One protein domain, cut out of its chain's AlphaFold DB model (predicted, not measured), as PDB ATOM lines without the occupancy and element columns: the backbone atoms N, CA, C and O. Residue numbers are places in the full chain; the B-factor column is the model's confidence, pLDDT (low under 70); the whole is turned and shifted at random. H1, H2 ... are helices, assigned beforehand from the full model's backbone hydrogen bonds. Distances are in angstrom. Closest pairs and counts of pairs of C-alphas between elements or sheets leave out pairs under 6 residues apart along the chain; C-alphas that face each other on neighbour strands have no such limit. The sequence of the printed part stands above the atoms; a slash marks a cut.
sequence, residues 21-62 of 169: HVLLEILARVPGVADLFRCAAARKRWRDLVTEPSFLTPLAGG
ATOM      1  N   HIS A  21       1.459 -10.981  29.924       83.88
ATOM      2  CA  HIS A  21       0.159 -10.792  29.277       83.88
ATOM      3  C   HIS A  21      -0.504  -9.462  29.678       83.88
ATOM      4  O   HIS A  21      -1.031  -8.762  28.819       83.88
ATOM      5  N   VAL A  22      -0.391  -9.048  30.947       88.19
ATOM      6  CA  VAL A  22      -0.927  -7.760  31.421       88.19
ATOM      7  C   VAL A  22      -0.167  -6.590  30.795       88.19
ATOM      8  O   VAL A  22      -0.767  -5.597  30.391       88.19
ATOM      9  N   LEU A  23       1.159  -6.701  30.675       88.44
ATOM     10  CA  LEU A  23       1.968  -5.673  30.014       88.44
ATOM     11  C   LEU A  23       1.623  -5.542  28.529       88.44
ATOM     12  O   LEU A  23       1.554  -4.423  28.027       88.44
ATOM     13  N   LEU A  24       1.383  -6.662  27.846       87.56
ATOM     14  CA  LEU A  24       0.951  -6.668  26.450       87.56
ATOM     15  C   LEU A  24      -0.413  -5.995  26.284       87.56
ATOM     16  O   LEU A  24      -0.577  -5.203  25.360       87.56
ATOM     17  N   GLU A  25      -1.365  -6.227  27.191       87.12
ATOM     18  CA  GLU A  25      -2.657  -5.531  27.171       87.12
ATOM     19  C   GLU A  25      -2.521  -4.021  27.394       87.12
ATOM     20  O   GLU A  25      -3.180  -3.235  26.712       87.12
ATOM     21  N   ILE A  26      -1.659  -3.598  28.324       89.56
ATOM     22  CA  ILE A  26      -1.383  -2.176  28.564       89.56
ATOM     23  C   ILE A  26      -0.772  -1.548  27.310       89.56
ATOM     24  O   ILE A  26      -1.260  -0.521  26.844       89.56
ATOM     25  N   LEU A  27       0.255  -2.184  26.740       88.88
ATOM     26  CA  LEU A  27       0.911  -1.738  25.512       88.88
ATOM     27  C   LEU A  27      -0.075  -1.677  24.339       88.88
ATOM     28  O   LEU A  27      -0.095  -0.688  23.618       88.88
ATOM     29  N   ALA A  28      -0.956  -2.665  24.178       87.12
ATOM     30  CA  ALA A  28      -1.962  -2.679  23.116       87.12
ATOM     31  C   ALA A  28      -2.978  -1.525  23.216       87.12
ATOM     32  O   ALA A  28      -3.587  -1.153  22.213       87.12
ATOM     33  N   ARG A  29      -3.167  -0.948  24.411       88.06
ATOM     34  CA  ARG A  29      -4.036   0.218  24.639       88.06
ATOM     35  C   ARG A  29      -3.334   1.556  24.404       88.06
ATOM     36  O   ARG A  29      -4.021   2.576  24.378       88.06
ATOM     37  N   VAL A  30      -2.009   1.578  24.247       88.25
ATOM     38  CA  VAL A  30      -1.255   2.813  24.001       88.25
ATOM     39  C   VAL A  30      -1.582   3.330  22.596       88.25
ATOM     40  O   VAL A  30      -1.305   2.644  21.608       88.25
ATOM     41  N   PRO A  31      -2.180   4.530  22.471       83.81
ATOM     42  CA  PRO A  31      -2.522   5.071  21.171       83.81
ATOM     43  C   PRO A  31      -1.253   5.545  20.465       83.81
ATOM     44  O   PRO A  31      -0.584   6.472  20.899       83.81
ATOM     45  N   GLY A  32      -0.956   4.939  19.322       85.50
ATOM     46  CA  GLY A  32       0.076   5.440  18.427       85.50
ATOM     47  C   GLY A  32       1.468   4.858  18.657       85.50
ATOM     48  O   GLY A  32       1.895   4.463  19.741       85.50
ATOM     49  N   VAL A  33       2.202   4.817  17.553       85.44
ATOM     50  CA  VAL A  33       3.491   4.132  17.460       85.44
ATOM     51  C   VAL A  33       4.587   4.879  18.234       85.44
ATOM     52  O   VAL A  33       5.463   4.254  18.826       85.44
ATOM     53  N   ALA A  34       4.529   6.213  18.280       88.00
ATOM     54  CA  ALA A  34       5.506   7.028  19.003       88.00
ATOM     55  C   ALA A  34       5.476   6.769  20.519       88.00
ATOM     56  O   ALA A  34       6.528   6.664  21.148       88.00
ATOM     57  N   ASP A  35       4.286   6.609  21.098       89.06
ATOM     58  CA  ASP A  35       4.119   6.331  22.524       89.06
ATOM     59  C   ASP A  35       4.580   4.928  22.898       89.06
ATOM     60  O   ASP A  35       5.293   4.759  23.887       89.06
ATOM     61  N   LEU A  36       4.308   3.939  22.046       89.31
ATOM     62  CA  LEU A  36       4.874   2.596  22.184       89.31
ATOM     63  C   LEU A  36       6.408   2.617  22.204       89.31
ATOM     64  O   LEU A  36       7.027   1.933  23.023       89.31
ATOM     65  N   PHE A  37       7.037   3.435  21.355       86.88
ATOM     66  CA  PHE A  37       8.492   3.591  21.360       86.88
ATOM     67  C   PHE A  37       9.013   4.261  22.634       86.88
ATOM     68  O   PHE A  37      10.040   3.828  23.164       86.88
ATOM     69  N   ARG A  38       8.306   5.264  23.165       91.06
ATOM     70  CA  ARG A  38       8.643   5.873  24.463       91.06
ATOM     71  C   ARG A  38       8.558   4.845  25.595       91.06
ATOM     72  O   ARG A  38       9.484   4.740  26.399       91.06
ATOM     73  N   CYS A  39       7.516   4.017  25.603       88.25
ATOM     74  CA  CYS A  39       7.357   2.918  26.554       88.25
ATOM     75  C   CYS A  39       8.478   1.868  26.440       88.25
ATOM     76  O   CYS A  39       9.036   1.437  27.450       88.25
ATOM     77  N   ALA A  40       8.864   1.491  25.218       89.19
ATOM     78  CA  ALA A  40       9.974   0.570  24.973       89.19
ATOM     79  C   ALA A  40      11.329   1.143  25.431       89.19
ATOM     80  O   ALA A  40      12.179   0.405  25.934       89.19
ATOM     81  N   ALA A  41      11.540   2.454  25.291       88.31
ATOM     82  CA  ALA A  41      12.763   3.117  25.737       88.31
ATOM     83  C   ALA A  41      12.885   3.169  27.270       88.31
ATOM     84  O   ALA A  41      13.997   3.099  27.793       88.31
ATOM     85  N   ALA A  42      11.760   3.236  27.989       88.00
ATOM     86  CA  ALA A  42      11.749   3.350  29.444       88.00
ATOM     87  C   ALA A  42      12.305   2.103  30.152       88.00
ATOM     88  O   ALA A  42      12.973   2.225  31.179       88.00
ATOM     89  N   ARG A  43      12.043   0.890  29.632       86.06
ATOM     90  CA  ARG A  43      12.539  -0.362  30.233       86.06
ATOM     91  C   ARG A  43      12.843  -1.448  29.210       86.06
ATOM     92  O   ARG A  43      12.039  -1.749  28.334       86.06
ATOM     93  N   LYS A  44      13.948  -2.171  29.441       87.19
ATOM     94  CA  LYS A  44      14.378  -3.315  28.615       87.19
ATOM     95  C   LYS A  44      13.268  -4.356  28.412       87.19
ATOM     96  O   LYS A  44      13.039  -4.770  27.288       87.19
ATOM     97  N   ARG A  45      12.548  -4.717  29.479       87.31
ATOM     98  CA  ARG A  45      11.452  -5.698  29.412       87.31
ATOM     99  C   ARG A  45      10.315  -5.256  28.483       87.31
ATOM    100  O   ARG A  45       9.747  -6.077  27.785       87.31
ATOM    101  N   TRP A  46       9.997  -3.962  28.471       88.06
ATOM    102  CA  TRP A  46       8.951  -3.409  27.608       88.06
ATOM    103  C   TRP A  46       9.398  -3.405  26.150       88.06
ATOM    104  O   TRP A  46       8.617  -3.734  25.266       88.06
ATOM    105  N   ARG A  47      10.679  -3.105  25.904       90.44
ATOM    106  CA  ARG A  47      11.273  -3.215  24.572       90.44
ATOM    107  C   ARG A  47      11.162  -4.624  24.010       90.44
ATOM    108  O   ARG A  47      10.740  -4.755  22.871       90.44
ATOM    109  N   ASP A  48      11.527  -5.630  24.802       90.69
ATOM    110  CA  ASP A  48      11.528  -7.024  24.355       90.69
ATOM    111  C   ASP A  48      10.102  -7.449  23.921       90.69
ATOM    112  O   ASP A  48       9.941  -8.028  22.851       90.69
ATOM    113  N   LEU A  49       9.061  -7.019  24.653       89.25
ATOM    114  CA  LEU A  49       7.651  -7.247  24.294       89.25
ATOM    115  C   LEU A  49       7.199  -6.496  23.027       89.25
ATOM    116  O   LEU A  49       6.504  -7.066  22.194       89.25
ATOM    117  N   VAL A  50       7.585  -5.226  22.859       87.25
ATOM    118  CA  VAL A  50       7.215  -4.428  21.668       87.25
ATOM    119  C   VAL A  50       7.883  -4.963  20.398       87.25
ATOM    120  O   VAL A  50       7.331  -4.834  19.307       87.25
ATOM    121  N   THR A  51       9.072  -5.559  20.523       86.00
ATOM    122  CA  THR A  51       9.782  -6.182  19.397       86.00
ATOM    123  C   THR A  51       9.293  -7.587  19.060       86.00
ATOM    124  O   THR A  51       9.697  -8.124  18.028       86.00
ATOM    125  N   GLU A  52       8.442  -8.179  19.899       85.25
ATOM    126  CA  GLU A  52       7.952  -9.532  19.687       85.25
ATOM    127  C   GLU A  52       7.010  -9.567  18.468       85.25
ATOM    128  O   GLU A  52       6.050  -8.791  18.386       85.25
ATOM    129  N   PRO A  53       7.237 -10.464  17.491       73.56
ATOM    130  CA  PRO A  53       6.445 -10.499  16.263       73.56
ATOM    131  C   PRO A  53       4.961 -10.785  16.530       73.56
ATOM    132  O   PRO A  53       4.102 -10.280  15.806       73.56
ATOM    133  N   SER A  54       4.638 -11.521  17.596       74.88
ATOM    134  CA  SER A  54       3.257 -11.778  18.030       74.88
ATOM    135  C   SER A  54       2.508 -10.501  18.430       74.88
ATOM    136  O   SER A  54       1.299 -10.423  18.223       74.88
ATOM    137  N   PHE A  55       3.211  -9.477  18.928       70.31
ATOM    138  CA  PHE A  55       2.637  -8.172  19.262       70.31
ATOM    139  C   PHE A  55       2.446  -7.290  18.019       70.31
ATOM    140  O   PHE A  55       1.467  -6.554  17.917       70.31
ATOM    141  N   LEU A  56       3.350  -7.391  17.040       69.38
ATOM    142  CA  LEU A  56       3.314  -6.582  15.816       69.38
ATOM    143  C   LEU A  56       2.367  -7.135  14.743       69.38
ATOM    144  O   LEU A  56       1.827  -6.362  13.951       69.38
ATOM    145  N   THR A  57       2.135  -8.449  14.723       68.56
ATOM    146  CA  THR A  57       1.273  -9.111  13.726       68.56
ATOM    147  C   THR A  57      -0.148  -8.522  13.692       68.56
ATOM    148  O   THR A  57      -0.630  -8.194  12.605       68.56
ATOM    149  N   PRO A  58      -0.817  -8.285  14.836       64.69
ATOM    150  CA  PRO A  58      -2.162  -7.720  14.831       64.69
ATOM    151  C   PRO A  58      -2.194  -6.199  14.588       64.69
ATOM    152  O   PRO A  58      -3.165  -5.682  14.036       64.69
ATOM    153  N   LEU A  59      -1.117  -5.483  14.938       60.78
ATOM    154  CA  LEU A  59      -0.945  -4.053  14.644       60.78
ATOM    155  C   LEU A  59      -0.744  -3.793  13.140       60.78
ATOM    156  O   LEU A  59      -1.247  -2.800  12.618       60.78
ATOM    157  N   ALA A  60      -0.054  -4.693  12.431       58.44
ATOM    158  CA  ALA A  60       0.187  -4.590  10.989       58.44
ATOM    159  C   ALA A  60      -1.030  -4.994  10.133       58.44
ATOM    160  O   ALA A  60      -1.194  -4.500   9.020       58.44
ATOM    161  N   GLY A  61      -1.896  -5.872  10.651       58.69
ATOM    162  CA  GLY A  61      -3.063  -6.403   9.937       58.69
ATOM    163  C   GLY A  61      -4.352  -5.582  10.059       58.69
ATOM    164  O   GLY A  61      -5.399  -6.037   9.606       58.69
ATOM    165  N   GLY A  62      -4.333  -4.415  10.717       56.56
ATOM    166  CA  GLY A  62      -5.524  -3.567  10.908       56.56
ATOM    167  C   GLY A  62      -6.626  -4.182  11.784       56.56
ATOM    168  O   GLY A  62      -7.670  -3.569  11.995       56.56
TER     169      GLY A  62
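What this domain is: This is residues 21 to 62 of the 169 residues of the protein "F-box domain-containing protein" of Aegilops tauschii subsp. strangulata (UniProt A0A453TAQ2). Look for a short helical hairpin, H2 and H3. H1 slants over one side, and H4 lies beyond the end of H3. The printed part, 42 residues with four named helices, H1 to H4, is all helix and compact, with a radius of gyration of the C-alphas of 9.4 A, spanning 26 by 18 by 16 A.

How they stand to each other: H1, residues 21 to 28, only just touches H3, residues 44 to 50, with 3 pairs of C-alphas within 8 A; the closest, of Leu 24 and Leu 49, are 7.1 A apart. H2, residues 33 to 42, and H3 are a hairpin; the closest C-alphas, of Ala 40 and Arg 47, are 4.0 A apart. H4, residues 53 to 60, is apart from H2. Every O i to N i+4 pair is within hydrogen-bond range in H1, H2 and H3, against 2 of 4 in H4.

Where its parts are: Find C-alpha 21 at (0.159, -10.792, 29.277), where H1 begins; H2 runs 14.6 A, and H4 ends at C-alpha 60, (0.187, -4.590, 10.989).

The domain as a whole: The printed part has no cut, its links are tight, and residues 56 to 62 are under pLDDT 70.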